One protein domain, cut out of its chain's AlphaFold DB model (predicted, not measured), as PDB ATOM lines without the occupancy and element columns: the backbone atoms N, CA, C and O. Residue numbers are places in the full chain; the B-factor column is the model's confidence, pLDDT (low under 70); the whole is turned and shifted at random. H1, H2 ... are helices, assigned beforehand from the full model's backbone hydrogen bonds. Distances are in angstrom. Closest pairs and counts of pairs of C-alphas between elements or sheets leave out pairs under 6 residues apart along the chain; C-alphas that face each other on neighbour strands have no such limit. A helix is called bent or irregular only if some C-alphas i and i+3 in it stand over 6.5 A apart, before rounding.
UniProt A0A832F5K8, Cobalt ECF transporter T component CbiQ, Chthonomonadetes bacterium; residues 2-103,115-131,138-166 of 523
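What this domain is: This is residues 2 to 103, 115 to 131 and 138 to 166 of the 523 residues of the protein "Cobalt ECF transporter T component CbiQ" of Chthonomonadetes bacterium (UniProt A0A832F5K8). Two long helices, H2 and the bent H4, lie side by side and run opposite ways, with H1 folded back along H2 and H5 beside H4b on the side away from H2. The short helices H6 and H7 sit at the other end of the length from H1 and H5. The printed part has 148 residues, seven named helices, H1 to H7 in chain order, and no named strand: all helix. It is loose, radius of gyration of the C-alphas 20.7 A, and elongated, spanning 61 by 32 by 24 A.

Where its parts are: H1, residues 2 to 10, begins at C-alpha 2 (39.157, 34.577, -51.450). H2, residues 18 to 44, is 39.1 A long; H3 is residues 46 to 49. H4, residues 64 to 96, was assigned by its hydrogen bonds as one helix but is bent, C-alphas 76 and 79 being 6.7 A apart; its arms are H4a, residues 64 to 76, 16.9 A, and H4b, residues 79 to 96, 25.4 A. H5, residues 115 to 131, 26.6 A, is only just irregular: C-alphas 128 and 131 are 6.8 A apart. H6 is residues 144 to 151, and H7, residues 156 to 163, ends at (32.205, 72.778, -41.009).

How they stand to each other: H1 and H2, a helical hairpin, touch at a shallow tilt of 29 degrees, closest C-alphas Gly 2 and Gly 31, 3.8 A. H2 touches H4b, closest C-alphas Ala 25 and Ala 84, 4.0 A, and H4a, Gly 44 and Leu 64, 4.0 A. H5 is close to H4b but not clearly touching, C-alphas Ser 93 and Met 117, 7.5 A. H6 and H7, a helical hairpin, only just touch, with 3 pairs of C-alphas within 8 A, the closest those of Ala 144 and Ala 159, 6.2 A. H2 and H3 meet only through their link. Every O i to N i+4 pair is within hydrogen-bond range in H1, H2, H4b, H6 and H7, against 6 of 9 in H4a and 10 of 13 in H5; H3 is too short for one.

The domain as a whole: Cuts leave gaps of 25.8 A between C-alphas 103 and 115 and 10.4 A between 131 and 138. The link H3 to H4 is long. Twenty residues are under pLDDT 70, among them 97 to 103.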
ATOM      1  N   GLY A   2      40.062  35.696 -51.764       85.12
ATOM      2  CA  GLY A   2      39.157  34.577 -51.450       85.12
ATOM      3  C   GLY A   2      38.885  33.586 -52.591       85.12
ATOM      4  O   GLY A   2      38.954  32.376 -52.399       85.12
ATOM      5  N   PHE A   3      38.697  34.070 -53.823       84.38
ATOM      6  CA  PHE A   3      38.522  33.191 -54.989       84.38
ATOM      7  C   PHE A   3      39.754  32.318 -55.296       84.38
ATOM      8  O   PHE A   3      39.623  31.185 -55.762       84.38
ATOM      9  N   LEU A   4      40.960  32.829 -55.046       87.75
ATOM     10  CA  LEU A   4      42.195  32.074 -55.256       87.75
ATOM     11  C   LEU A   4      42.319  30.954 -54.215       87.75
ATOM     12  O   LEU A   4      42.590  29.815 -54.585       87.75
ATOM     13  N   VAL A   5      42.003  31.257 -52.955       89.19
ATOM     14  CA  VAL A   5      41.922  30.278 -51.862       89.19
ATOM     15  C   VAL A   5      40.880  29.206 -52.173       89.19
ATOM     16  O   VAL A   5      41.212  28.023 -52.171       89.19
ATOM     17  N   TYR A   6      39.664  29.596 -52.574       90.00
ATOM     18  CA  TYR A   6      38.639  28.658 -53.042       90.00
ATOM     19  C   TYR A   6      39.190  27.696 -54.095       90.00
ATOM     20  O   TYR A   6      38.982  26.491 -54.005       90.00
ATOM     21  N   ARG A   7      39.923  28.202 -55.093       86.38
ATOM     22  CA  ARG A   7      40.482  27.359 -56.157       86.38
ATOM     23  C   ARG A   7      41.551  26.391 -55.667       86.38
ATOM     24  O   ARG A   7      41.571  25.264 -56.154       86.38
ATOM     25  N   ILE A   8      42.418  26.814 -54.750       89.19
ATOM     26  CA  ILE A   8      43.452  25.951 -54.162       89.19
ATOM     27  C   ILE A   8      42.786  24.804 -53.397       89.19
ATOM     28  O   ILE A   8      43.073  23.636 -53.654       89.19
ATOM     29  N   PHE A   9      41.827  25.126 -52.526       87.88
ATOM     30  CA  PHE A   9      41.153  24.127 -51.700       87.88
ATOM     31  C   PHE A   9      40.182  23.249 -52.496       87.88
ATOM     32  O   PHE A   9      40.114  22.045 -52.249       87.88
ATOM     33  N   ALA A  10      39.477  23.799 -53.489       85.94
ATOM     34  CA  ALA A  10      38.601  23.030 -54.373       85.94
ATOM     35  C   ALA A  10      39.401  22.105 -55.306       85.94
ATOM     36  O   ALA A  10      38.976  20.985 -55.576       85.94
ATOM     37  N   GLY A  11      40.570  22.539 -55.788       84.25
ATOM     38  CA  GLY A  11      41.410  21.749 -56.687       84.25
ATOM     39  C   GLY A  11      40.642  21.238 -57.915       84.25
ATOM     40  O   GLY A  11      39.917  21.988 -58.574       84.25
ATOM     41  N   GLN A  12      40.790  19.944 -58.214       81.81
ATOM     42  CA  GLN A  12      40.063  19.244 -59.284       81.81
ATOM     43  C   GLN A  12      38.778  18.552 -58.796       81.81
ATOM     44  O   GLN A  12      38.251  17.674 -59.473       81.81
ATOM     45  N   SER A  13      38.259  18.909 -57.619       81.75
ATOM     46  CA  SER A  13      37.113  18.202 -57.055       81.75
ATOM     47  C   SER A  13      35.847  18.378 -57.899       81.75
ATOM     48  O   SER A  13      35.610  19.434 -58.509       81.75
ATOM     49  N   ALA A  14      35.016  17.332 -57.908       78.94
ATOM     50  CA  ALA A  14      33.778  17.297 -58.675       78.94
ATOM     51  C   ALA A  14      32.861  18.498 -58.340       78.94
ATOM     52  O   ALA A  14      32.856  18.966 -57.193       78.94
ATOM     53  N   PRO A  15      32.066  18.992 -59.308       69.62
ATOM     54  CA  PRO A  15      31.105  20.087 -59.138       69.62
ATOM     55  C   PRO A  15      30.225  20.018 -57.887       69.62
ATOM     56  O   PRO A  15      30.080  21.019 -57.187       69.62
ATOM     57  N   ASN A  16      29.719  18.824 -57.572       75.12
ATOM     58  CA  ASN A  16      28.815  18.565 -56.446       75.12
ATOM     59  C   ASN A  16      29.546  17.992 -55.221       75.12
ATOM     60  O   ASN A  16      28.931  17.426 -54.324       75.12
ATOM     61  N   SER A  17      30.879  18.084 -55.183       84.50
ATOM     62  CA  SER A  17      31.646  17.587 -54.041       84.50
ATOM     63  C   SER A  17      31.455  18.486 -52.819       84.50
ATOM     64  O   SER A  17      31.526  19.715 -52.917       84.50
ATOM     65  N   ARG A  18      31.340  17.861 -51.638       86.31
ATOM     66  CA  ARG A  18      31.359  18.562 -50.340       86.31
ATOM     67  C   ARG A  18      32.626  19.400 -50.153       86.31
ATOM     68  O   ARG A  18      32.594  20.457 -49.535       86.31
ATOM     69  N   ARG A  19      33.730  18.987 -50.784       87.75
ATOM     70  CA  ARG A  19      34.988  19.741 -50.823       87.75
ATOM     71  C   ARG A  19      34.824  21.148 -51.406       87.75
ATOM     72  O   ARG A  19      35.496  22.059 -50.940       87.75
ATOM     73  N   ARG A  20      33.925  21.362 -52.377       87.38
ATOM     74  CA  ARG A  20      33.662  22.708 -52.921       87.38
ATOM     75  C   ARG A  20      32.884  23.600 -51.962       87.38
ATOM     76  O   ARG A  20      33.122  24.802 -51.986       87.38
ATOM     77  N   ILE A  21      32.020  23.031 -51.124       90.00
ATOM     78  CA  ILE A  21      31.326  23.767 -50.056       90.00
ATOM     79  C   ILE A  21      32.359  24.298 -49.061       90.00
ATOM     80  O   ILE A  21      32.439  25.500 -48.823       90.00
ATOM     81  N   VAL A  22      33.215  23.405 -48.556       93.69
ATOM     82  CA  VAL A  22      34.264  23.751 -47.585       93.69
ATOM     83  C   VAL A  22      35.271  24.731 -48.188       93.69
ATOM     84  O   VAL A  22      35.608  25.733 -47.569       93.69
ATOM     85  N   ALA A  23      35.705  24.503 -49.429       92.12
ATOM     86  CA  ALA A  23      36.605  25.422 -50.115       92.12
ATOM     87  C   ALA A  23      35.993  26.819 -50.290       92.12
ATOM     88  O   ALA A  23      36.722  27.809 -50.246       92.12
ATOM     89  N   ALA A  24      34.679  26.914 -50.522       91.19
ATOM     90  CA  ALA A  24      33.994  28.195 -50.671       91.19
ATOM     91  C   ALA A  24      33.909  28.928 -49.334       91.19
ATOM     92  O   ALA A  24      34.243  30.106 -49.287       91.19
ATOM     93  N   ALA A  25      33.579  28.213 -48.256       94.19
ATOM     94  CA  ALA A  25      33.588  28.747 -46.898       94.19
ATOM     95  C   ALA A  25      34.978  29.286 -46.505       94.19
ATOM     96  O   ALA A  25      35.101  30.439 -46.100       94.19
ATOM     97  N   ILE A  26      36.043  28.501 -46.716       95.75
ATOM     98  CA  ILE A  26      37.429  28.926 -46.442       95.75
ATOM     99  C   ILE A  26      37.815  30.120 -47.327       95.75
ATOM    100  O   ILE A  26      38.428  31.079 -46.861       95.75
ATOM    101  N   GLY A  27      37.448  30.083 -48.611       94.69
ATOM    102  CA  GLY A  27      37.702  31.182 -49.537       94.69
ATOM    103  C   GLY A  27      37.039  32.485 -49.092       94.69
ATOM    104  O   GLY A  27      37.679  33.535 -49.135       94.69
ATOM    105  N   ALA A  28      35.792  32.419 -48.632       93.50
ATOM    106  CA  ALA A  28      35.055  33.568 -48.123       93.50
ATOM    107  C   ALA A  28      35.673  34.101 -46.821       93.50
ATOM    108  O   ALA A  28      35.989  35.288 -46.752       93.50
ATOM    109  N   TYR A  29      35.991  33.214 -45.868       96.19
ATOM    110  CA  TYR A  29      36.677  33.556 -44.615       96.19
ATOM    111  C   TYR A  29      37.980  34.325 -44.866       96.19
ATOM    112  O   TYR A  29      38.187  35.423 -44.352       96.19
ATOM    113  N   VAL A  30      38.871  33.764 -45.691       96.62
ATOM    114  CA  VAL A  30      40.169  34.391 -45.979       96.62
ATOM    115  C   VAL A  30      39.983  35.670 -46.792       96.62
ATOM    116  O   VAL A  30      40.712  36.639 -46.589       96.62
ATOM    117  N   GLY A  31      39.012  35.693 -47.707       95.38
ATOM    118  CA  GLY A  31      38.678  36.871 -48.499       95.38
ATOM    119  C   GLY A  31      38.276  38.062 -47.635       95.38
ATOM    120  O   GLY A  31      38.886  39.122 -47.773       95.38
ATOM    121  N   LEU A  32      37.310  37.868 -46.734       92.69
ATOM    122  CA  LEU A  32      36.812  38.914 -45.843       92.69
ATOM    123  C   LEU A  32      37.914  39.422 -44.905       92.69
ATOM    124  O   LEU A  32      38.147  40.623 -44.819       92.69
ATOM    125  N   ASN A  33      38.660  38.511 -44.277       96.06
ATOM    126  CA  ASN A  33      39.744  38.884 -43.366       96.06
ATOM    127  C   ASN A  33      40.902  39.599 -44.073       96.06
ATOM    128  O   ASN A  33      41.487  40.526 -43.519       96.06
ATOM    129  N   SER A  34      41.203  39.232 -45.324       95.50
ATOM    130  CA  SER A  34      42.185  39.968 -46.133       95.50
ATOM    131  C   SER A  34      41.722  41.399 -46.412       95.50
ATOM    132  O   SER A  34      42.537  42.316 -46.380       95.50
ATOM    133  N   ALA A  35      40.432  41.593 -46.702       93.00
ATOM    134  CA  ALA A  35      39.869  42.920 -46.929       93.00
ATOM    135  C   ALA A  35      39.919  43.765 -45.648       93.00
ATOM    136  O   ALA A  35      40.391  44.896 -45.696       93.00
ATOM    137  N   ALA A  36      39.537  43.188 -44.503       92.56
ATOM    138  CA  ALA A  36      39.642  43.845 -43.201       92.56
ATOM    139  C   ALA A  36      41.087  44.267 -42.889       92.56
ATOM    140  O   ALA A  36      41.324  45.410 -42.513       92.56
ATOM    141  N   LEU A  37      42.073  43.392 -43.121       95.38
ATOM    142  CA  LEU A  37      43.485  43.730 -42.918       95.38
ATOM    143  C   LEU A  37      43.937  44.892 -43.813       95.38
ATOM    144  O   LEU A  37      44.588  45.815 -43.332       95.38
ATOM    145  N   VAL A  38      43.594  44.865 -45.103       95.94
ATOM    146  CA  VAL A  38      43.969  45.937 -46.041       95.94
ATOM    147  C   VAL A  38      43.358  47.267 -45.604       95.94
ATOM    148  O   VAL A  38      44.075  48.260 -45.525       95.94
ATOM    149  N   THR A  39      42.069  47.289 -45.259       92.62
ATOM    150  CA  THR A  39      41.396  48.500 -44.769       92.62
ATOM    151  C   THR A  39      42.032  49.014 -43.477       92.62
ATOM    152  O   THR A  39      42.301  50.208 -43.363       92.62
ATOM    153  N   ALA A  40      42.351  48.127 -42.531       93.06
ATOM    154  CA  ALA A  40      43.030  48.499 -41.293       93.06
ATOM    155  C   ALA A  40      44.396  49.140 -41.543       93.06
ATOM    156  O   ALA A  40      44.736  50.127 -40.898       93.06
ATOM    157  N   VAL A  41      45.173  48.587 -42.475       95.56
ATOM    158  CA  VAL A  41      46.483  49.133 -42.839       95.56
ATOM    159  C   VAL A  41      46.331  50.499 -43.507       95.56
ATOM    160  O   VAL A  41      47.035  51.435 -43.141       95.56
ATOM    161  N   LEU A  42      45.383  50.647 -44.437       93.81
ATOM    162  CA  LEU A  42      45.139  51.913 -45.133       93.81
ATOM    163  C   LEU A  42      44.732  53.045 -44.182       93.81
ATOM    164  O   LEU A  42      45.185  54.175 -44.367       93.81
ATOM    165  N   LEU A  43      43.910  52.747 -43.172       90.31
ATOM    166  CA  LEU A  43      43.537  53.708 -42.131       90.31
ATOM    167  C   LEU A  43      44.690  53.956 -41.151       90.31
ATOM    168  O   LEU A  43      45.020  55.102 -40.865       90.31
ATOM    169  N   GLY A  44      45.350  52.897 -40.683       91.81
ATOM    170  CA  GLY A  44      46.402  52.987 -39.671       91.81
ATOM    171  C   GLY A  44      47.694  53.650 -40.137       91.81
ATOM    172  O   GLY A  44      48.477  54.106 -39.306       91.81
ATOM    173  N   ILE A  45      47.932  53.709 -41.452       94.56
ATOM    174  CA  ILE A  45      49.063  54.428 -42.051       94.56
ATOM    175  C   ILE A  45      48.821  55.952 -42.083       94.56
ATOM    176  O   ILE A  45      49.784  56.715 -42.148       94.56
ATOM    177  N   GLN A  46      47.569  56.421 -41.999       92.50
ATOM    178  CA  GLN A  46      47.232  57.845 -42.158       92.50
ATOM    179  C   GLN A  46      48.009  58.783 -41.216       92.50
ATOM    180  O   GLN A  46      48.555  59.759 -41.731       92.50
ATOM    181  N   PRO A  47      48.161  58.505 -39.902       91.00
ATOM    182  CA  PRO A  47      48.946  59.369 -39.013       91.00
ATOM    183  C   PRO A  47      50.413  59.516 -39.434       91.00
ATOM    184  O   PRO A  47      51.023  60.556 -39.215       91.00
ATOM    185  N   PHE A  48      50.987  58.491 -40.070       90.38
ATOM    186  CA  PHE A  48      52.388  58.504 -40.494       90.38
ATOM    187  C   PHE A  48      52.598  59.300 -41.783       90.38
ATOM    188  O   PHE A  48      53.633  59.939 -41.940       90.38
ATOM    189  N   LEU A  49      51.628  59.272 -42.702       90.94
ATOM    190  CA  LEU A  49      51.731  59.954 -43.996       90.94
ATOM    191  C   LEU A  49      51.189  61.385 -43.980       90.94
ATOM    192  O   LEU A  49      51.691  62.232 -44.714       90.94
ATOM    193  N   PHE A  50      50.153  61.648 -43.183       90.50
ATOM    194  CA  PHE A  50      49.400  62.899 -43.213       90.50
ATOM    195  C   PHE A  50      49.231  63.443 -41.796       90.50
ATOM    196  O   PHE A  50      48.193  63.246 -41.159       90.50
ATOM    197  N   HIS A  51      50.258  64.144 -41.325       90.12
ATOM    198  CA  HIS A  51      50.282  64.818 -40.031       90.12
ATOM    199  C   HIS A  51      50.677  66.291 -40.167       90.12
ATOM    200  O   HIS A  51      51.308  66.692 -41.145       90.12
ATOM    201  N   ASP A  52      50.274  67.098 -39.189       88.62
ATOM    202  CA  ASP A  52      50.706  68.486 -39.058       88.62
ATOM    203  C   ASP A  52      52.114  68.598 -38.440       88.62
ATOM    204  O   ASP A  52      52.735  67.609 -38.048       88.62
ATOM    205  N   ALA A  53      52.623  69.827 -38.315       87.56
ATOM    206  CA  ALA A  53      53.932  70.092 -37.715       87.56
ATOM    207  C   ALA A  53      54.044  69.666 -36.234       87.56
ATOM    208  O   ALA A  53      55.151  69.583 -35.707       87.56
ATOM    209  N   THR A  54      52.922  69.394 -35.559       86.19
ATOM    210  CA  THR A  54      52.868  68.903 -34.172       86.19
ATOM    211  C   THR A  54      52.756  67.378 -34.084       86.19
ATOM    212  O   THR A  54      52.729  66.826 -32.986       86.19
ATOM    213  N   GLY A  55      52.713  66.685 -35.229       85.19
ATOM    214  CA  GLY A  55      52.579  65.232 -35.319       85.19
ATOM    215  C   GLY A  55      51.140  64.723 -35.200       85.19
ATOM    216  O   GLY A  55      50.935  63.516 -35.069       85.19
ATOM    217  N   ARG A  56      50.128  65.601 -35.244       88.62
ATOM    218  CA  ARG A  56      48.712  65.202 -35.202       88.62
ATOM    219  C   ARG A  56      48.227  64.812 -36.586       88.62
ATOM    220  O   ARG A  56      48.518  65.492 -37.566       88.62
ATOM    221  N   ALA A  57      47.456  63.733 -36.670       90.88
ATOM    222  CA  ALA A  57      46.934  63.253 -37.939       90.88
ATOM    223  C   ALA A  57      45.902  64.229 -38.519       90.88
ATOM    224  O   ALA A  57      45.031  64.734 -37.811       90.88
ATOM    225  N   LEU A  58      45.960  64.434 -39.832       89.19
ATOM    226  CA  LEU A  58      45.067  65.348 -40.546       89.19
ATOM    227  C   LEU A  58      43.700  64.728 -40.864       89.19
ATOM    228  O   LEU A  58      42.720  65.464 -40.963       89.19
ATOM    229  N   TYR A  59      43.633  63.398 -41.014       87.38
ATOM    230  CA  TYR A  59      42.424  62.672 -41.434       87.38
ATOM    231  C   TYR A  59      41.942  61.652 -40.405       87.38
ATOM    232  O   TYR A  59      40.851  61.791 -39.866       87.38
ATOM    233  N   PHE A  60      42.740  60.617 -40.142       89.81
ATOM    234  CA  PHE A  60      42.360  59.514 -39.266       89.81
ATOM    235  C   PHE A  60      43.428  59.333 -38.180       89.81
ATOM    236  O   PHE A  60      44.589  59.119 -38.533       89.81
ATOM    237  N   PRO A  61      43.082  59.446 -36.884       90.62
ATOM    238  CA  PRO A  61      44.073  59.648 -35.826       90.62
ATOM    239  C   PRO A  61      44.644  58.369 -35.212       90.62
ATOM    240  O   PRO A  61      45.606  58.451 -34.449       90.62
ATOM    241  N   PHE A  62      44.088  57.192 -35.513       92.44
ATOM    242  CA  PHE A  62      44.527  55.951 -34.875       92.44
ATOM    243  C   PHE A  62      45.623  55.253 -35.699       92.44
ATOM    244  O   PHE A  62      45.413  54.993 -36.885       92.44
ATOM    245  N   PRO A  63      46.781  54.923 -35.096       93.06
ATOM    246  CA  PRO A  63      47.886  54.271 -35.793       93.06
ATOM    247  C   PRO A  63      47.634  52.770 -35.981       93.06
ATOM    248  O   PRO A  63      46.759  52.180 -35.344       93.06
ATOM    249  N   LEU A  64      48.486  52.125 -36.787       92.88
ATOM    250  CA  LEU A  64      48.436  50.689 -37.099       92.88
ATOM    251  C   LEU A  64      48.190  49.782 -35.885       92.88
ATOM    252  O   LEU A  64      47.337  48.898 -35.967       92.88
ATOM    253  N   GLY A  65      48.878  50.026 -34.765       91.75
ATOM    254  CA  GLY A  65      48.746  49.229 -33.538       91.75
ATOM    255  C   GLY A  65      47.344  49.243 -32.917       91.75
ATOM    256  O   GLY A  65      47.008  48.326 -32.178       91.75
ATOM    257  N   VAL A  66      46.515  50.235 -33.249       91.06
ATOM    258  CA  VAL A  66      45.117  50.338 -32.806       91.06
ATOM    259  C   VAL A  66      44.173  49.853 -33.903       91.06
ATOM    260  O   VAL A  66      43.333  48.990 -33.662       91.06
ATOM    261  N   THR A  67      44.332  50.347 -35.132       92.69
ATOM    262  CA  THR A  67      43.446  49.996 -36.258       92.69
ATOM    263  C   THR A  67      43.483  48.532 -36.652       92.69
ATOM    264  O   THR A  67      42.441  47.977 -36.993       92.69
ATOM    265  N   VAL A  68      44.663  47.904 -36.646       94.19
ATOM    266  CA  VAL A  68      44.793  46.508 -37.077       94.19
ATOM    267  C   VAL A  68      44.053  45.586 -36.116       94.19
ATOM    268  O   VAL A  68      43.184  44.863 -36.596       94.19
ATOM    269  N   PRO A  69      44.272  45.631 -34.789       91.19
ATOM    270  CA  PRO A  69      43.469  44.833 -33.869       91.19
ATOM    271  C   PRO A  69      41.982  45.194 -33.905       91.19
ATOM    272  O   PRO A  69      41.150  44.292 -33.971       91.19
ATOM    273  N   ALA A  70      41.644  46.490 -33.913       86.94
ATOM    274  CA  ALA A  70      40.257  46.945 -33.830       86.94
ATOM    275  C   ALA A  70      39.401  46.483 -35.016       86.94
ATOM    276  O   ALA A  70      38.246  46.105 -34.829       86.94
ATOM    277  N   LEU A  71      39.966  46.465 -36.225       88.19
ATOM    278  CA  LEU A  71      39.246  46.003 -37.403       88.19
ATOM    279  C   LEU A  71      39.435  44.500 -37.629       88.19
ATOM    280  O   LEU A  71      38.477  43.813 -37.950       88.19
ATOM    281  N   LEU A  72      40.632  43.941 -37.455       91.44
ATOM    282  CA  LEU A  72      40.880  42.547 -37.823       91.44
ATOM    283  C   LEU A  72      40.276  41.545 -36.827       91.44
ATOM    284  O   LEU A  72      39.776  40.510 -37.264       91.44
ATOM    285  N   LEU A  73      40.277  41.827 -35.518       88.38
ATOM    286  CA  LEU A  73      39.778  40.879 -34.509       88.38
ATOM    287  C   LEU A  73      38.282  40.556 -34.668       88.38
ATOM    288  O   LEU A  73      37.957  39.367 -34.748       88.38
ATOM    289  N   PRO A  74      37.363  41.538 -34.789       83.88
ATOM    290  CA  PRO A  74      35.945  41.237 -34.997       83.88
ATOM    291  C   PRO A  74      35.685  40.466 -36.296       83.88
ATOM    292  O   PRO A  74      34.793  39.616 -36.355       83.88
ATOM    293  N   HIS A  75      36.485  40.723 -37.334       91.94
ATOM    294  CA  HIS A  75      36.355  40.035 -38.614       91.94
ATOM    295  C   HIS A  75      36.902  38.606 -38.554       91.94
ATOM    296  O   HIS A  75      36.278  37.700 -39.101       91.94
ATOM    297  N   LEU A  76      37.997  38.359 -37.832       90.19
ATOM    298  CA  LEU A  76      38.513  37.003 -37.640       90.19
ATOM    299  C   LEU A  76      37.565  36.157 -36.788       90.19
ATOM    300  O   LEU A  76      37.333  34.990 -37.115       90.19
ATOM    301  N   ALA A  77      37.025  36.741 -35.716       85.44
ATOM    302  CA  ALA A  77      36.240  36.026 -34.716       85.44
ATOM    303  C   ALA A  77      34.771  35.830 -35.115       85.44
ATOM    304  O   ALA A  77      34.219  34.755 -34.895       85.44
ATOM    305  N   VAL A  78      34.135  36.853 -35.693       82.12
ATOM    306  CA  VAL A  78      32.679  36.868 -35.900       82.12
ATOM    307  C   VAL A  78      32.334  36.977 -37.378       82.12
ATOM    308  O   VAL A  78      31.788  36.032 -37.949       82.12
ATOM    309  N   ALA A  79      32.676  38.094 -38.029       82.69
ATOM    310  CA  ALA A  79      32.176  38.372 -39.379       82.69
ATOM    311  C   ALA A  79      32.701  37.368 -40.418       82.69
ATOM    312  O   ALA A  79      31.955  36.901 -41.272       82.69
ATOM    313  N   GLY A  80      33.968  36.972 -40.316       88.62
ATOM    314  CA  GLY A  80      34.588  35.989 -41.199       88.62
ATOM    315  C   GLY A  80      33.970  34.611 -41.040       88.62
ATOM    316  O   GLY A  80      33.717  33.942 -42.039       88.62
ATOM    317  N   VAL A  81      33.691  34.189 -39.801       88.19
ATOM    318  CA  VAL A  81      33.026  32.907 -39.517       88.19
ATOM    319  C   VAL A  81      31.604  32.912 -40.076       88.19
ATOM    320  O   VAL A  81      31.207  31.956 -40.744       88.19
ATOM    321  N   ALA A  82      30.865  34.004 -39.869       81.88
ATOM    322  CA  ALA A  82      29.527  34.179 -40.423       81.88
ATOM    323  C   ALA A  82      29.543  34.123 -41.960       81.88
ATOM    324  O   ALA A  82      28.789  33.359 -42.559       81.88
ATOM    325  N   GLU A  83      30.459  34.844 -42.603       89.69
ATOM    326  CA  GLU A  83      30.611  34.869 -44.060       89.69
ATOM    327  C   GLU A  83      30.991  33.491 -44.629       89.69
ATOM    328  O   GLU A  83      30.466  33.056 -45.658       89.69
ATOM    329  N   ALA A  84      31.854  32.748 -43.930       90.12
ATOM    330  CA  ALA A  84      32.197  31.372 -44.278       90.12
ATOM    331  C   ALA A  84      30.972  30.449 -44.227       90.12
ATOM    332  O   ALA A  84      30.761  29.649 -45.144       90.12
ATOM    333  N   ALA A  85      30.155  30.572 -43.178       85.25
ATOM    334  CA  ALA A  85      28.933  29.796 -43.008       85.25
ATOM    335  C   ALA A  85      27.898  30.131 -44.092       85.25
ATOM    336  O   ALA A  85      27.390  29.218 -44.745       85.25
ATOM    337  N   VAL A  86      27.642  31.421 -44.340       82.38
ATOM    338  CA  VAL A  86      26.701  31.897 -45.366       82.38
ATOM    339  C   VAL A  86      27.140  31.445 -46.757       82.38
ATOM    340  O   VAL A  86      26.350  30.842 -47.487       82.38
ATOM    341  N   THR A  87      28.409  31.645 -47.116       87.81
ATOM    342  CA  THR A  87      28.932  31.232 -48.426       87.81
ATOM    343  C   THR A  87      28.931  29.709 -48.584       87.81
ATOM    344  O   THR A  87      28.541  29.192 -49.636       87.81
ATOM    345  N   GLY A  88      29.328  28.960 -47.550       88.44
ATOM    346  CA  GLY A  88      29.262  27.499 -47.557       88.44
ATOM    347  C   GLY A  88      27.829  27.005 -47.768       88.44
ATOM    348  O   GLY A  88      27.571  26.195 -48.661       88.44
ATOM    349  N   PHE A  89      26.879  27.547 -47.009       83.81
ATOM    350  CA  PHE A  89      25.463  27.223 -47.135       83.81
ATOM    351  C   PHE A  89      24.902  27.579 -48.519       83.81
ATOM    352  O   PHE A  89      24.189  26.766 -49.113       83.81
ATOM    353  N   ALA A  90      25.257  28.738 -49.076       82.19
ATOM    354  CA  ALA A  90      24.839  29.150 -50.414       82.19
ATOM    355  C   ALA A  90      25.341  28.177 -51.494       82.19
ATOM    356  O   ALA A  90      24.579  27.772 -52.373       82.19
ATOM    357  N   VAL A  91      26.601  27.734 -51.407       84.19
ATOM    358  CA  VAL A  91      27.172  26.749 -52.340       84.19
ATOM    359  C   VAL A  91      26.535  25.371 -52.166       84.19
ATOM    360  O   VAL A  91      26.220  24.724 -53.164       84.19
ATOM    361  N   ALA A  92      26.296  24.928 -50.930       84.06
ATOM    362  CA  ALA A  92      25.615  23.664 -50.647       84.06
ATOM    363  C   ALA A  92      24.189  23.649 -51.217       84.06
ATOM    364  O   ALA A  92      23.767  22.692 -51.870       84.06
ATOM    365  N   SER A  93      23.474  24.750 -51.018       76.12
ATOM    366  CA  SER A  93      22.134  24.996 -51.536       76.12
ATOM    367  C   SER A  93      22.110  25.003 -53.068       76.12
ATOM    368  O   SER A  93      21.325  24.282 -53.683       76.12
ATOM    369  N   ALA A  94      23.046  25.713 -53.705       77.38
ATOM    370  CA  ALA A  94      23.186  25.731 -55.160       77.38
ATOM    371  C   ALA A  94      23.471  24.336 -55.747       77.38
ATOM    372  O   ALA A  94      22.853  23.956 -56.742       77.38
ATOM    373  N   GLN A  95      24.347  23.546 -55.109       79.38
ATOM    374  CA  GLN A  95      24.616  22.159 -55.513       79.38
ATOM    375  C   GLN A  95      23.367  21.277 -55.399       79.38
ATOM    376  O   GLN A  95      23.087  20.490 -56.302       79.38
ATOM    377  N   ARG A  96      22.596  21.423 -54.314       75.69
ATOM    378  CA  ARG A  96      21.363  20.655 -54.079       75.69
ATOM    379  C   ARG A  96      20.267  20.969 -55.102       75.69
ATOM    380  O   ARG A  96      19.475  20.090 -55.434       75.69
ATOM    381  N   TRP A  97      20.226  22.196 -55.613       69.38
ATOM    382  CA  TRP A  97      19.223  22.643 -56.588       69.38
ATOM    383  C   TRP A  97      19.698  22.605 -58.039       69.38
ATOM    384  O   TRP A  97      19.007  23.113 -58.916       69.38
ATOM    385  N   GLY A  98      20.860  22.003 -58.315       67.75
ATOM    386  CA  GLY A  98      21.380  21.882 -59.679       67.75
ATOM    387  C   GLY A  98      21.701  23.229 -60.337       67.75
ATOM    388  O   GLY A  98      21.805  23.304 -61.561       67.75
ATOM    389  N   ILE A  99      21.863  24.296 -59.543       67.56
ATOM    390  CA  ILE A  99      22.246  25.613 -60.050       67.56
ATOM    391  C   ILE A  99      23.706  25.510 -60.504       67.56
ATOM    392  O   ILE A  99      24.572  25.150 -59.700       67.56
ATOM    393  N   PRO A 100      24.012  25.802 -61.781       63.06
ATOM    394  CA  PRO A 100      25.358  25.644 -62.302       63.06
ATOM    395  C   PRO A 100      26.311  26.601 -61.585       63.06
ATOM    396  O   PRO A 100      26.237  27.822 -61.733       63.06
ATOM    397  N   LEU A 101      27.229  26.033 -60.804       64.25
ATOM    398  CA  LEU A 101      28.303  26.786 -60.178       64.25
ATOM    399  C   LEU A 101      29.359  27.156 -61.222       64.25
ATOM    400  O   LEU A 101      29.555  26.502 -62.246       64.25
ATOM    401  N   TYR A 102      30.089  28.231 -60.960       53.69
ATOM    402  CA  TYR A 102      31.112  28.717 -61.874       53.69
ATOM    403  C   TYR A 102      32.163  27.638 -62.204       53.69
ATOM    404  O   TYR A 102      32.999  27.284 -61.371       53.69
ATOM    405  N   GLY A 103      32.163  27.148 -63.451       55.41
ATOM    406  CA  GLY A 103      33.061  26.079 -63.913       55.41
ATOM    407  C   GLY A 103      32.403  24.721 -64.163       55.41
ATOM    408  O   GLY A 103      33.125  23.790 -64.506       55.41
ATOM    409  N   GLU A 115      10.756  25.826 -53.224       65.50
ATOM    410  CA  GLU A 115      10.159  26.411 -52.017       65.50
ATOM    411  C   GLU A 115      11.178  26.553 -50.875       65.50
ATOM    412  O   GLU A 115      11.236  27.593 -50.222       65.50
ATOM    413  N   PHE A 116      12.076  25.576 -50.694       64.00
ATOM    414  CA  PHE A 116      13.108  25.638 -49.653       64.00
ATOM    415  C   PHE A 116      14.204  26.674 -49.935       64.00
ATOM    416  O   PHE A 116      14.834  27.151 -48.995       64.00
ATOM    417  N   MET A 117      14.423  27.053 -51.198       64.19
ATOM    418  CA  MET A 117      15.329  28.153 -51.549       64.19
ATOM    419  C   MET A 117      14.769  29.491 -51.108       64.19
ATOM    420  O   MET A 117      15.494  30.299 -50.534       64.19
ATOM    421  N   TRP A 118      13.478  29.702 -51.343       66.19
ATOM    422  CA  TRP A 118      12.797  30.901 -50.884       66.19
ATOM    423  C   TRP A 118      12.775  30.969 -49.360       66.19
ATOM    424  O   TRP A 118      13.102  32.014 -48.815       66.19
ATOM    425  N   ILE A 119      12.524  29.850 -48.672       71.75
ATOM    426  CA  ILE A 119      12.603  29.783 -47.203       71.75
ATOM    427  C   ILE A 119      14.012  30.131 -46.708       71.75
ATOM    428  O   ILE A 119      14.158  30.930 -45.790       71.75
ATOM    429  N   ALA A 120      15.057  29.582 -47.330       68.00
ATOM    430  CA  ALA A 120      16.438  29.857 -46.944       68.00
ATOM    431  C   ALA A 120      16.852  31.319 -47.192       68.00
ATOM    432  O   ALA A 120      17.543  31.917 -46.369       68.00
ATOM    433  N   LEU A 121      16.412  31.910 -48.306       69.31
ATOM    434  CA  LEU A 121      16.660  33.316 -48.624       69.31
ATOM    435  C   LEU A 121      15.899  34.250 -47.672       69.31
ATOM    436  O   LEU A 121      16.464  35.234 -47.199       69.31
ATOM    437  N   VAL A 122      14.644  33.921 -47.354       74.25
ATOM    438  CA  VAL A 122      13.832  34.639 -46.362       74.25
ATOM    439  C   VAL A 122      14.465  34.537 -44.977       74.25
ATOM    440  O   VAL A 122      14.567  35.548 -44.291       74.25
ATOM    441  N   ALA A 123      14.970  33.364 -44.588       73.81
ATOM    442  CA  ALA A 123      15.691  33.181 -43.332       73.81
ATOM    443  C   ALA A 123      16.972  34.031 -43.277       73.81
ATOM    444  O   ALA A 123      17.232  34.672 -42.264       73.81
ATOM    445  N   LEU A 124      17.739  34.109 -44.371       69.50
ATOM    446  CA  LEU A 124      18.915  34.981 -44.449       69.50
ATOM    447  C   LEU A 124      18.533  36.465 -44.315       69.50
ATOM    448  O   LEU A 124      19.199  37.204 -43.596       69.50
ATOM    449  N   CYS A 125      17.439  36.890 -44.953       70.62
ATOM    450  CA  CYS A 125      16.917  38.252 -44.809       70.62
ATOM    451  C   CYS A 125      16.452  38.536 -43.372       70.62
ATOM    452  O   CYS A 125      16.713  39.614 -42.849       70.62
ATOM    453  N   ALA A 126      15.813  37.566 -42.714       74.19
ATOM    454  CA  ALA A 126      15.378  37.678 -41.322       74.19
ATOM    455  C   ALA A 126      16.554  37.732 -40.330       74.19
ATOM    456  O   ALA A 126      16.426  38.320 -39.260       74.19
ATOM    457  N   LEU A 127      17.706  37.156 -40.691       72.62
ATOM    458  CA  LEU A 127      18.945  37.211 -39.910       72.62
ATOM    459  C   LEU A 127      19.798  38.460 -40.199       72.62
ATOM    460  O   LEU A 127      20.705  38.761 -39.431       72.62
ATOM    461  N   ALA A 128      19.518  39.222 -41.260       71.00
ATOM    462  CA  ALA A 128      20.239  40.459 -41.575       71.00
ATOM    463  C   ALA A 128      20.222  41.527 -40.449       71.00
ATOM    464  O   ALA A 128      21.263  42.147 -40.220       71.00
ATOM    465  N   PRO A 129      19.118  41.749 -39.700       71.38
ATOM    466  CA  PRO A 129      19.112  42.683 -38.573       71.38
ATOM    467  C   PRO A 129      19.794  42.150 -37.305       71.38
ATOM    468  O   PRO A 129      19.856  42.880 -36.322       71.38
ATOM    469  N   LEU A 130      20.346  40.927 -37.290       69.00
ATOM    470  CA  LEU A 130      21.044  40.389 -36.112       69.00
ATOM    471  C   LEU A 130      22.242  41.265 -35.692       69.00
ATOM    472  O   LEU A 130      22.597  41.309 -34.517       69.00
ATOM    473  N   GLY A 131      22.825  42.013 -36.637       64.62
ATOM    474  CA  GLY A 131      23.877  43.001 -36.373       64.62
ATOM    475  C   GLY A 131      23.441  44.168 -35.477       64.62
ATOM    476  O   GLY A 131      24.292  44.764 -34.826       64.62
ATOM    477  N   ALA A 138      29.829  51.442 -35.666       69.56
ATOM    478  CA  ALA A 138      30.807  50.748 -36.487       69.56
ATOM    479  C   ALA A 138      32.151  51.496 -36.494       69.56
ATOM    480  O   ALA A 138      32.225  52.725 -36.454       69.56
ATOM    481  N   TRP A 139      33.246  50.734 -36.542       75.00
ATOM    482  CA  TRP A 139      34.593  51.297 -36.523       75.00
ATOM    483  C   TRP A 139      34.833  52.210 -37.737       75.00
ATOM    484  O   TRP A 139      34.856  51.734 -38.871       75.00
ATOM    485  N   GLY A 140      35.075  53.501 -37.491       72.69
ATOM    486  CA  GLY A 140      35.323  54.507 -38.531       72.69
ATOM    487  C   GLY A 140      34.090  55.287 -39.000       72.69
ATOM    488  O   GLY A 140      34.247  56.183 -39.825       72.69
ATOM    489  N   GLU A 141      32.899  55.002 -38.468       73.81
ATOM    490  CA  GLU A 141      31.657  55.738 -38.758       73.81
ATOM    491  C   GLU A 141      31.352  56.766 -37.663       73.81
ATOM    492  O   GLU A 141      30.280  56.756 -37.067       73.81
ATOM    493  N   TRP A 142      32.323  57.626 -37.359       78.88
ATOM    494  CA  TRP A 142      32.224  58.559 -36.236       78.88
ATOM    495  C   TRP A 142      32.205  60.013 -36.667       78.88
ATOM    496  O   TRP A 142      32.891  60.389 -37.619       78.88
ATOM    497  N   SER A 143      31.480  60.830 -35.907       75.12
ATOM    498  CA  SER A 143      31.502  62.291 -36.036       75.12
ATOM    499  C   SER A 143      32.828  62.894 -35.550       75.12
ATOM    500  O   SER A 143      33.571  62.282 -34.776       75.12
ATOM    501  N   ALA A 144      33.139  64.125 -35.961       79.31
ATOM    502  CA  ALA A 144      34.311  64.853 -35.473       79.31
ATOM    503  C   ALA A 144      34.343  64.974 -33.939       79.31
ATOM    504  O   ALA A 144      35.416  64.870 -33.335       79.31
ATOM    505  N   ASP A 145      33.177  65.146 -33.311       79.88
ATOM    506  CA  ASP A 145      33.022  65.230 -31.855       79.88
ATOM    507  C   ASP A 145      33.315  63.891 -31.169       79.88
ATOM    508  O   ASP A 145      33.937  63.825 -30.108       79.88
ATOM    509  N   GLU A 146      32.883  62.792 -31.771       81.06
ATOM    510  CA  GLU A 146      33.180  61.443 -31.301       81.06
ATOM    511  C   GLU A 146      34.653  61.081 -31.447       81.06
ATOM    512  O   GLU A 146      35.233  60.458 -30.552       81.06
ATOM    513  N   ILE A 147      35.274  61.486 -32.555       84.56
ATOM    514  CA  ILE A 147      36.712  61.333 -32.734       84.56
ATOM    515  C   ILE A 147      37.462  62.175 -31.703       84.56
ATOM    516  O   ILE A 147      38.391  61.649 -31.095       84.56
ATOM    517  N   ALA A 148      37.028  63.404 -31.406       85.88
ATOM    518  CA  ALA A 148      37.608  64.193 -30.318       85.88
ATOM    519  C   ALA A 148      37.528  63.468 -28.970       85.88
ATOM    520  O   ALA A 148      38.525  63.410 -28.251       85.88
ATOM    521  N   ARG A 149      36.383  62.852 -28.644       86.31
ATOM    522  CA  ARG A 149      36.222  62.079 -27.399       86.31
ATOM    523  C   ARG A 149      37.135  60.853 -27.327       86.31
ATOM    524  O   ARG A 149      37.564  60.492 -26.237       86.31
ATOM    525  N   ARG A 150      37.424  60.205 -28.461       86.12
ATOM    526  CA  ARG A 150      38.230  58.970 -28.513       86.12
ATOM    527  C   ARG A 150      39.732  59.220 -28.676       86.12
ATOM    528  O   ARG A 150      40.531  58.506 -28.084       86.12
ATOM    529  N   ALA A 151      40.114  60.194 -29.498       85.06
ATOM    530  CA  ALA A 151      41.500  60.502 -29.849       85.06
ATOM    531  C   ALA A 151      42.079  61.700 -29.074       85.06
ATOM    532  O   ALA A 151      43.280  61.949 -29.148       85.06
ATOM    533  N   GLY A 152      41.247  62.451 -28.345       86.31
ATOM    534  CA  GLY A 152      41.647  63.643 -27.589       86.31
ATOM    535  C   GLY A 152      41.808  64.912 -28.436       86.31
ATOM    536  O   GLY A 152      42.138  65.966 -27.897       86.31
ATOM    537  N   TYR A 153      41.592  64.830 -29.750       88.50
ATOM    538  CA  TYR A 153      41.573  65.965 -30.673       88.50
ATOM    539  C   TYR A 153      40.764  65.620 -31.928       88.50
ATOM    540  O   TYR A 153      40.599  64.447 -32.271       88.50
ATOM    541  N   THR A 154      40.298  66.646 -32.637       88.00
ATOM    542  CA  THR A 154      39.678  66.488 -33.955       88.00
ATOM    543  C   THR A 154      40.719  66.718 -35.051       88.00
ATOM    544  O   THR A 154      41.370  67.767 -35.045       88.00
ATOM    545  N   PRO A 155      40.881  65.793 -36.013       90.25
ATOM    546  CA  PRO A 155      41.719  66.015 -37.187       90.25
ATOM    547  C   PRO A 155      41.276  67.253 -37.983       90.25
ATOM    548  O   PRO A 155      40.100  67.400 -38.319       90.25
ATOM    549  N   GLU A 156      42.218  68.138 -38.317       87.44
ATOM    550  CA  GLU A 156      41.933  69.450 -38.921       87.44
ATOM    551  C   GLU A 156      41.126  69.344 -40.225       87.44
ATOM    552  O   GLU A 156      40.152  70.070 -40.429       87.44
ATOM    553  N   ARG A 157      41.496  68.411 -41.117       86.06
ATOM    554  CA  ARG A 157      40.804  68.254 -42.407       86.06
ATOM    555  C   ARG A 157      39.407  67.677 -42.235       86.06
ATOM    556  O   ARG A 157      38.528  68.013 -43.020       86.06
ATOM    557  N   MET A 158      39.195  66.851 -41.215       80.56
ATOM    558  CA  MET A 158      37.871  66.336 -40.885       80.56
ATOM    559  C   MET A 158      36.966  67.450 -40.352       80.56
ATOM    560  O   MET A 158      35.865  67.630 -40.867       80.56
ATOM    561  N   ALA A 159      37.468  68.256 -39.409       81.88
ATOM    562  CA  ALA A 159      36.753  69.418 -38.884       81.88
ATOM    563  C   ALA A 159      36.382  70.406 -40.001       81.88
ATOM    564  O   ALA A 159      35.257  70.897 -40.054       81.88
ATOM    565  N   ALA A 160      37.307  70.652 -40.936       82.31
ATOM    566  CA  ALA A 160      37.048  71.507 -42.086       82.31
ATOM    567  C   ALA A 160      35.901  70.966 -42.952       82.31
ATOM    568  O   ALA A 160      35.037  71.736 -43.357       82.31
ATOM    569  N   ILE A 161      35.855  69.660 -43.225       76.75
ATOM    570  CA  ILE A 161      34.806  69.064 -44.064       76.75
ATOM    571  C   ILE A 161      33.429  69.139 -43.384       76.75
ATOM    572  O   ILE A 161      32.453  69.520 -44.035       76.75
ATOM    573  N   GLU A 162      33.341  68.835 -42.087       74.25
ATOM    574  CA  GLU A 162      32.075  68.940 -41.349       74.25
ATOM    575  C   GLU A 162      31.598  70.395 -41.220       74.25
ATOM    576  O   GLU A 162      30.408  70.671 -41.387       74.25
ATOM    577  N   ALA A 163      32.519  71.348 -41.029       73.62
ATOM    578  CA  ALA A 163      32.205  72.778 -41.009       73.62
ATOM    579  C   ALA A 163      31.650  73.290 -42.352       73.62
ATOM    580  O   ALA A 163      30.842  74.216 -42.369       73.62
ATOM    581  N   HIS A 164      32.020  72.663 -43.476       73.38
ATOM    582  CA  HIS A 164      31.448  72.946 -44.802       73.38
ATOM    583  C   HIS A 164      30.092  72.249 -45.042       73.38
ATOM    584  O   HIS A 164      29.574  72.268 -46.159       73.38
ATOM    585  N   GLY A 165      29.486  71.662 -44.003       59.97
ATOM    586  CA  GLY A 165      28.105  71.177 -44.012       59.97
ATOM    587  C   GLY A 165      27.921  69.734 -44.482       59.97
ATOM    588  O   GLY A 165      26.782  69.291 -44.632       59.97
ATOM    589  N   TRP A 166      28.997  68.973 -44.702       59.72
ATOM    590  CA  TRP A 166      28.874  67.554 -45.031       59.72
ATOM    591  C   TRP A 166      28.753  66.715 -43.755       59.72
ATOM    592  O   TRP A 166      29.745  66.432 -43.096       59.72
TER     593      TRP A 166